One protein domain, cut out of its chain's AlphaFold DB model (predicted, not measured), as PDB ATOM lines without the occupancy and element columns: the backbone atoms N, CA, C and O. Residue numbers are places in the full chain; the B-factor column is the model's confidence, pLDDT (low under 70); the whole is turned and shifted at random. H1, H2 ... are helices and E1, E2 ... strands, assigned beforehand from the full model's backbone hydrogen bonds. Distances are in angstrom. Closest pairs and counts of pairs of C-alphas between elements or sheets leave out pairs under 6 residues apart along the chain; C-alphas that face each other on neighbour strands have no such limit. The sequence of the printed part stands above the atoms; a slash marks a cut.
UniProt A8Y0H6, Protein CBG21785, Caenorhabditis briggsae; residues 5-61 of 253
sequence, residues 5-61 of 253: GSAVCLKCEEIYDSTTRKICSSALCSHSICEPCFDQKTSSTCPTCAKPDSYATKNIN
ATOM      1  N   GLY A   5      -6.480 -40.738  28.519       42.38
ATOM      2  CA  GLY A   5      -7.578 -41.586  29.012       42.38
ATOM      3  C   GLY A   5      -8.926 -41.334  28.315       42.38
ATOM      4  O   GLY A   5      -9.840 -42.142  28.424       42.38
ATOM      5  N   SER A   6      -9.053 -40.233  27.564       59.47
ATOM      6  CA  SER A   6     -10.210 -39.945  26.705       59.47
ATOM      7  C   SER A   6     -10.105 -40.522  25.284       59.47
ATOM      8  O   SER A   6     -11.079 -40.462  24.537       59.47
ATOM      9  N   ALA A   7      -8.953 -41.097  24.911       66.38
ATOM     10  CA  ALA A   7      -8.668 -41.634  23.579       66.38
ATOM     11  C   ALA A   7      -8.950 -43.141  23.435       66.38
ATOM     12  O   ALA A   7      -8.866 -43.668  22.323       66.38
ATOM     13  N   VAL A   8      -9.314 -43.820  24.527       74.38
ATOM     14  CA  VAL A   8      -9.551 -45.270  24.570       74.38
ATOM     15  C   VAL A   8     -10.979 -45.620  24.982       74.38
ATOM     16  O   VAL A   8     -11.645 -44.909  25.743       74.38
ATOM     17  N   CYS A   9     -11.471 -46.738  24.455       78.12
ATOM     18  CA  CYS A   9     -12.787 -47.274  24.776       78.12
ATOM     19  C   CYS A   9     -12.824 -47.848  26.193       78.12
ATOM     20  O   CYS A   9     -12.124 -48.809  26.485       78.12
ATOM     21  N   LEU A  10     -13.746 -47.383  27.038       79.75
ATOM     22  CA  LEU A  10     -13.873 -47.887  28.417       79.75
ATOM     23  C   LEU A  10     -14.360 -49.342  28.526       79.75
ATOM     24  O   LEU A  10     -14.404 -49.890  29.622       79.75
ATOM     25  N   LYS A  11     -14.786 -49.960  27.417       79.88
ATOM     26  CA  LYS A  11     -15.288 -51.343  27.401       79.88
ATOM     27  C   LYS A  11     -14.289 -52.351  26.838       79.88
ATOM     28  O   LYS A  11     -14.330 -53.505  27.242       79.88
ATOM     29  N   CYS A  12     -13.456 -51.951  25.882       81.19
ATOM     30  CA  CYS A  12     -12.505 -52.861  25.237       81.19
ATOM     31  C   CYS A  12     -11.067 -52.345  25.241       81.19
ATOM     32  O   CYS A  12     -10.232 -52.976  24.619       81.19
ATOM     33  N   GLU A  13     -10.809 -51.190  25.856       77.81
ATOM     34  CA  GLU A  13      -9.485 -50.591  26.088       77.81
ATOM     35  C   GLU A  13      -8.698 -50.196  24.822       77.81
ATOM     36  O   GLU A  13      -7.724 -49.460  24.894       77.81
ATOM     37  N   GLU A  14      -9.194 -50.549  23.639       74.94
ATOM     38  CA  GLU A  14      -8.664 -50.109  22.346       74.94
ATOM     39  C   GLU A  14      -8.897 -48.616  22.050       74.94
ATOM     40  O   GLU A  14      -9.949 -48.046  22.379       74.94
ATOM     41  N   ILE A  15      -7.966 -48.027  21.295       75.00
ATOM     42  CA  ILE A  15      -7.991 -46.629  20.842       75.00
ATOM     43  C   ILE A  15      -9.169 -46.371  19.882       75.00
ATOM     44  O   ILE A  15      -9.571 -47.229  19.083       75.00
ATOM     45  N   TYR A  16      -9.747 -45.171  19.963       73.81
ATOM     46  CA  TYR A  16     -10.775 -44.718  19.030       73.81
ATOM     47  C   TYR A  16     -10.207 -44.355  17.653       73.81
ATOM     48  O   TYR A  16      -9.085 -43.870  17.479       73.81
ATOM     49  N   ASP A  17     -11.054 -44.517  16.650       76.06
ATOM     50  CA  ASP A  17     -10.722 -44.271  15.258       76.06
ATOM     51  C   ASP A  17     -11.915 -43.640  14.539       76.06
ATOM     52  O   ASP A  17     -13.054 -44.092  14.691       76.06
ATOM     53  N   SER A  18     -11.664 -42.577  13.771       74.81
ATOM     54  CA  SER A  18     -12.700 -41.800  13.077       74.81
ATOM     55  C   SER A  18     -13.392 -42.582  11.966       74.81
ATOM     56  O   SER A  18     -14.532 -42.257  11.621       74.81
ATOM     57  N   THR A  19     -12.779 -43.666  11.482       76.31
ATOM     58  CA  THR A  19     -13.350 -44.500  10.422       76.31
ATOM     59  C   THR A  19     -14.181 -45.657  10.972       76.31
ATOM     60  O   THR A  19     -15.337 -45.815  10.577       76.31
ATOM     61  N   THR A  20     -13.648 -46.427  11.923       80.62
ATOM     62  CA  THR A  20     -14.228 -47.722  12.339       80.62
ATOM     63  C   THR A  20     -14.569 -47.823  13.824       80.62
ATOM     64  O   THR A  20     -15.284 -48.742  14.232       80.62
ATOM     65  N   ARG A  21     -14.080 -46.902  14.666       86.31
ATOM     66  CA  ARG A  21     -14.198 -46.992  16.133       86.31
ATOM     67  C   ARG A  21     -14.553 -45.642  16.746       86.31
ATOM     68  O   ARG A  21     -13.834 -45.128  17.602       86.31
ATOM     69  N   LYS A  22     -15.670 -45.065  16.308       85.44
ATOM     70  CA  LYS A  22     -16.107 -43.725  16.723       85.44
ATOM     71  C   LYS A  22     -16.469 -43.672  18.207       85.44
ATOM     72  O   LYS A  22     -16.982 -44.646  18.761       85.44
ATOM     73  N   ILE A  23     -16.245 -42.521  18.837       84.31
ATOM     74  CA  ILE A  23     -16.583 -42.265  20.242       84.31
ATOM     75  C   ILE A  23     -18.105 -42.155  20.386       84.31
ATOM     76  O   ILE A  23     -18.723 -41.239  19.850       84.31
ATOM     77  N   CYS A  24     -18.703 -43.067  21.147       86.81
ATOM     78  CA  CYS A  24     -20.085 -42.993  21.610       86.81
ATOM     79  C   CYS A  24     -20.110 -42.456  23.041       86.81
ATOM     80  O   CYS A  24     -19.689 -43.152  23.972       86.81
ATOM     81  N   SER A  25     -20.626 -41.244  23.231       85.44
ATOM     82  CA  SER A  25     -20.746 -40.635  24.558       85.44
ATOM     83  C   SER A  25     -22.144 -40.840  25.130       85.44
ATOM     84  O   SER A  25     -23.146 -40.746  24.421       85.44
ATOM     85  N   SER A  26     -22.217 -41.112  26.432       80.31
ATOM     86  CA  SER A  26     -23.491 -41.135  27.152       80.31
ATOM     87  C   SER A  26     -23.984 -39.707  27.399       80.31
ATOM     88  O   SER A  26     -23.207 -38.820  27.743       80.31
ATOM     89  N   ALA A  27     -25.291 -39.479  27.265       75.00
ATOM     90  CA  ALA A  27     -25.908 -38.209  27.663       75.00
ATOM     91  C   ALA A  27     -26.107 -38.110  29.187       75.00
ATOM     92  O   ALA A  27     -26.283 -37.022  29.731       75.00
ATOM     93  N   LEU A  28     -26.092 -39.249  29.887       80.56
ATOM     94  CA  LEU A  28     -26.383 -39.336  31.320       80.56
ATOM     95  C   LEU A  28     -25.110 -39.382  32.177       80.56
ATOM     96  O   LEU A  28     -25.190 -39.179  33.393       80.56
ATOM     97  N   CYS A  29     -23.949 -39.653  31.575       82.31
ATOM     98  CA  CYS A  29     -22.639 -39.629  32.226       82.31
ATOM     99  C   CYS A  29     -21.528 -39.243  31.240       82.31
ATOM    100  O   CYS A  29     -21.644 -39.497  30.050       82.31
ATOM    101  N   SER A  30     -20.399 -38.739  31.737       79.12
ATOM    102  CA  SER A  30     -19.240 -38.325  30.927       79.12
ATOM    103  C   SER A  30     -18.379 -39.477  30.375       79.12
ATOM    104  O   SER A  30     -17.287 -39.242  29.864       79.12
ATOM    105  N   HIS A  31     -18.839 -40.725  30.477       82.25
ATOM    106  CA  HIS A  31     -18.110 -41.905  30.014       82.25
ATOM    107  C   HIS A  31     -18.426 -42.219  28.550       82.25
ATOM    108  O   HIS A  31     -19.576 -42.106  28.107       82.25
ATOM    109  N   SER A  32     -17.414 -42.670  27.811       84.44
ATOM    110  CA  SER A  32     -17.547 -43.015  26.396       84.44
ATOM    111  C   SER A  32     -17.074 -44.439  26.101       84.44
ATOM    112  O   SER A  32     -16.168 -44.960  26.752       84.44
ATOM    113  N   ILE A  33     -17.710 -45.067  25.114       86.62
ATOM    114  CA  ILE A  33     -17.334 -46.374  24.554       86.62
ATOM    115  C   ILE A  33     -17.241 -46.253  23.033       86.62
ATOM    116  O   ILE A  33     -17.726 -45.281  22.465       86.62
ATOM    117  N   CYS A  34     -16.627 -47.212  22.341       91.38
ATOM    118  CA  CYS A  34     -16.561 -47.162  20.881       91.38
ATOM    119  C   CYS A  34     -17.872 -47.639  20.241       91.38
ATOM    120  O   CYS A  34     -18.631 -48.402  20.844       91.38
ATOM    121  N   GLU A  35     -18.121 -47.217  19.003       92.50
ATOM    122  CA  GLU A  35     -19.288 -47.621  18.215       92.50
ATOM    123  C   GLU A  35     -19.475 -49.150  18.132       92.50
ATOM    124  O   GLU A  35     -20.563 -49.616  18.478       92.50
ATOM    125  N   PRO A  36     -18.440 -49.963  17.845       92.94
ATOM    126  CA  PRO A  36     -18.573 -51.422  17.901       92.94
ATOM    127  C   PRO A  36     -19.031 -51.943  19.274       92.94
ATOM    128  O   PRO A  36     -19.895 -52.815  19.368       92.94
ATOM    129  N   CYS A  37     -18.493 -51.383  20.360       89.94
ATOM    130  CA  CYS A  37     -18.872 -51.751  21.723       89.94
ATOM    131  C   CYS A  37     -20.304 -51.347  22.079       89.94
ATOM    132  O   CYS A  37     -20.927 -52.020  22.912       89.94
ATOM    133  N   PHE A  38     -20.800 -50.265  21.475       92.44
ATOM    134  CA  PHE A  38     -22.181 -49.821  21.582       92.44
ATOM    135  C   PHE A  38     -23.128 -50.755  20.820       92.44
ATOM    136  O   PHE A  38     -24.189 -51.093  21.346       92.44
ATOM    137  N   ASP A  39     -22.759 -51.175  19.612       92.56
ATOM    138  CA  ASP A  39     -23.603 -52.022  18.759       92.56
ATOM    139  C   ASP A  39     -23.710 -53.454  19.287       92.56
ATOM    140  O   ASP A  39     -24.770 -54.067  19.221       92.56
ATOM    141  N   GLN A  40     -22.641 -53.962  19.901       92.19
ATOM    142  CA  GLN A  40     -22.589 -55.313  20.470       92.19
ATOM    143  C   GLN A  40     -23.055 -55.386  21.935       92.19
ATOM    144  O   GLN A  40     -22.875 -56.407  22.602       92.19
ATOM    145  N   LYS A  41     -23.574 -54.296  22.514       85.25
ATOM    146  CA  LYS A  41     -23.954 -54.289  23.935       85.25
ATOM    147  C   LYS A  41     -25.248 -55.074  24.172       85.25
ATOM    148  O   LYS A  41     -26.213 -54.953  23.429       85.25
ATOM    149  N   THR A  42     -25.284 -55.803  25.282       86.44
ATOM    150  CA  THR A  42     -26.489 -56.472  25.798       86.44
ATOM    151  C   THR A  42     -27.227 -55.635  26.848       86.44
ATOM    152  O   THR A  42     -28.365 -55.937  27.181       86.44
ATOM    153  N   SER A  43     -26.593 -54.574  27.360       89.12
ATOM    154  CA  SER A  43     -27.134 -53.669  28.378       89.12
ATOM    155  C   SER A  43     -26.893 -52.209  27.990       89.12
ATOM    156  O   SER A  43     -25.842 -51.881  27.435       89.12
ATOM    157  N   SER A  44     -27.861 -51.334  28.290       88.94
ATOM    158  CA  SER A  44     -27.761 -49.875  28.125       88.94
ATOM    159  C   SER A  44     -27.006 -49.191  29.276       88.94
ATOM    160  O   SER A  44     -26.735 -47.990  29.208       88.94
ATOM    161  N   THR A  45     -26.654 -49.931  30.327       89.56
ATOM    162  CA  THR A  45     -25.987 -49.410  31.521       89.56
ATOM    163  C   THR A  45     -24.525 -49.054  31.247       89.56
ATOM    164  O   THR A  45     -23.820 -49.750  30.517       89.56
ATOM    165  N   CYS A  46     -24.044 -47.970  31.860       84.31
ATOM    166  CA  CYS A  46     -22.636 -47.594  31.763       84.31
ATOM    167  C   CYS A  46     -21.728 -48.613  32.479       84.31
ATOM    168  O   CYS A  46     -21.966 -48.875  33.658       84.31
ATOM    169  N   PRO A  47     -20.665 -49.142  31.836       79.75
ATOM    170  CA  PRO A  47     -19.770 -50.110  32.470       79.75
ATOM    171  C   PRO A  47     -18.927 -49.486  33.590       79.75
ATOM    172  O   PRO A  47     -18.457 -50.199  34.466       79.75
ATOM    173  N   THR A  48     -18.758 -48.159  33.589       81.50
ATOM    174  CA  THR A  48     -17.908 -47.453  34.557       81.50
ATOM    175  C   THR A  48     -18.674 -46.996  35.794       81.50
ATOM    176  O   THR A  48     -18.213 -47.198  36.910       81.50
ATOM    177  N   CYS A  49     -19.845 -46.372  35.625       84.38
ATOM    178  CA  CYS A  49     -20.611 -45.813  36.748       84.38
ATOM    179  C   CYS A  49     -21.940 -46.520  37.024       84.38
ATOM    180  O   CYS A  49     -22.732 -46.020  37.817       84.38
ATOM    181  N   ALA A  50     -22.213 -47.639  36.345       87.75
ATOM    182  CA  ALA A  50     -23.436 -48.432  36.489       87.75
ATOM    183  C   ALA A  50     -24.750 -47.646  36.284       87.75
ATOM    184  O   ALA A  50     -25.825 -48.110  36.660       87.75
ATOM    185  N   LYS A  51     -24.692 -46.459  35.664       87.75
ATOM    186  CA  LYS A  51     -25.873 -45.625  35.448       87.75
ATOM    187  C   LYS A  51     -26.746 -46.229  34.339       87.75
ATOM    188  O   LYS A  51     -26.233 -46.395  33.220       87.75
ATOM    189  N   PRO A  52     -28.019 -46.562  34.618       90.50
ATOM    190  CA  PRO A  52     -28.912 -47.163  33.633       90.50
ATOM    191  C   PRO A  52     -29.157 -46.200  32.470       90.50
ATOM    192  O   PRO A  52     -28.971 -44.990  32.606       90.50
ATOM    193  N   ASP A  53     -29.507 -46.761  31.314       91.56
ATOM    194  CA  ASP A  53     -29.872 -46.037  30.087       91.56
ATOM    195  C   ASP A  53     -28.812 -45.089  29.510       91.56
ATOM    196  O   ASP A  53     -29.055 -44.400  28.520       91.56
ATOM    197  N   SER A  54     -27.593 -45.111  30.053       87.12
ATOM    198  CA  SER A  54     -26.459 -44.301  29.593       87.12
ATOM    199  C   SER A  54     -26.160 -44.478  28.106       87.12
ATOM    200  O   SER A  54     -25.775 -43.531  27.428       87.12
ATOM    201  N   TYR A  55     -26.364 -45.685  27.590       89.19
ATOM    202  CA  TYR A  55     -26.170 -46.030  26.189       89.19
ATOM    203  C   TYR A  55     -27.468 -46.518  25.535       89.19
ATOM    204  O   TYR A  55     -27.414 -47.281  24.576       89.19
ATOM    205  N   ALA A  56     -28.642 -46.106  26.030       88.88
ATOM    206  CA  ALA A  56     -29.921 -46.466  25.407       88.88
ATOM    207  C   ALA A  56     -30.016 -45.958  23.955       88.88
ATOM    208  O   ALA A  56     -30.488 -46.674  23.073       88.88
ATOM    209  N   THR A  57     -29.470 -44.769  23.691       88.44
ATOM    210  CA  THR A  57     -29.429 -44.150  22.360       88.44
ATOM    211  C   THR A  57     -27.990 -44.011  21.878       88.44
ATOM    212  O   THR A  57     -27.102 -43.651  22.654       88.44
ATOM    213  N   LYS A  58     -27.746 -44.282  20.588       90.38
ATOM    214  CA  LYS A  58     -26.424 -44.088  19.974       90.38
ATOM    215  C   LYS A  58     -26.191 -42.594  19.791       90.38
ATOM    216  O   LYS A  58     -26.932 -41.953  19.052       90.38
ATOM    217  N   ASN A  59     -25.164 -42.054  20.436       85.75
ATOM    218  CA  ASN A  59     -24.776 -40.659  20.273       85.75
ATOM    219  C   ASN A  59     -23.275 -40.565  19.980       85.75
ATOM    220  O   ASN A  59     -22.445 -40.751  20.872       85.75
ATOM    221  N   ILE A  60     -22.940 -40.340  18.708       85.75
ATOM    222  CA  ILE A  60     -21.554 -40.206  18.259       85.75
ATOM    223  C   ILE A  60     -21.042 -38.806  18.593       85.75
ATOM    224  O   ILE A  60     -21.581 -37.803  18.123       85.75
ATOM    225  N   ASN A  61     -19.960 -38.739  19.362       82.62
ATOM    226  CA  ASN A  61     -19.319 -37.494  19.757       82.62
ATOM    227  C   ASN A  61     -18.265 -37.068  18.726       82.62
ATOM    228  O   ASN A  61     -17.064 -37.272  18.908       82.62
TER     229      ASN A  61
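AT A GLANCE: This is residues 5 to 61 of the 253 residues of the protein "Protein CBG21785" of Caenorhabditis briggsae (UniProt A8Y0H6). You will find little regular structure here: a small, rounded body made mostly of loops, with the short hairpin E1 and E2 near its middle and the short helix H1 continuing from E2. Two long unnamed stretches, residues 5 to 22 and 40 to 61, lie on different sides of that hairpin. The printed part has 57 residues, with E1, E2 and H1 in that order, a mixed class holding only 11 residues in named elements. It is compact, with a radius of gyration of the C-alphas of 9.9 A and spans of 27 by 21 by 18 A.

IN THESE COORDINATES: Pass residues 5 to 22 and find C-alpha 23 at (-16.583, -42.265, 20.242), where E1, residues 23 to 25, begins. E2 is residues 32 to 34, 7.0 A long; H1, residues 35 to 39, ends at C-alpha 39, (-23.603, -52.022, 18.759).

HOW THE PARTS SIT: E1 and E2 are antiparallel at 143 degrees, with N 24 and O 33 2.8 A apart, within hydrogen-bond range. The closest C-alphas of E1 and H1 are those of Cys 24 and Glu 35, 5.8 A. In H1 every O i to N i+4 pair is within hydrogen-bond range.

THE WHOLE: The farthest C-alphas, Thr 19 and Ala 50, are 28.2 A apart. The printed part has no cut; the link E1 to E2 is short and E2 to H1 tight. Residues 5 to 7 have pLDDT under 70.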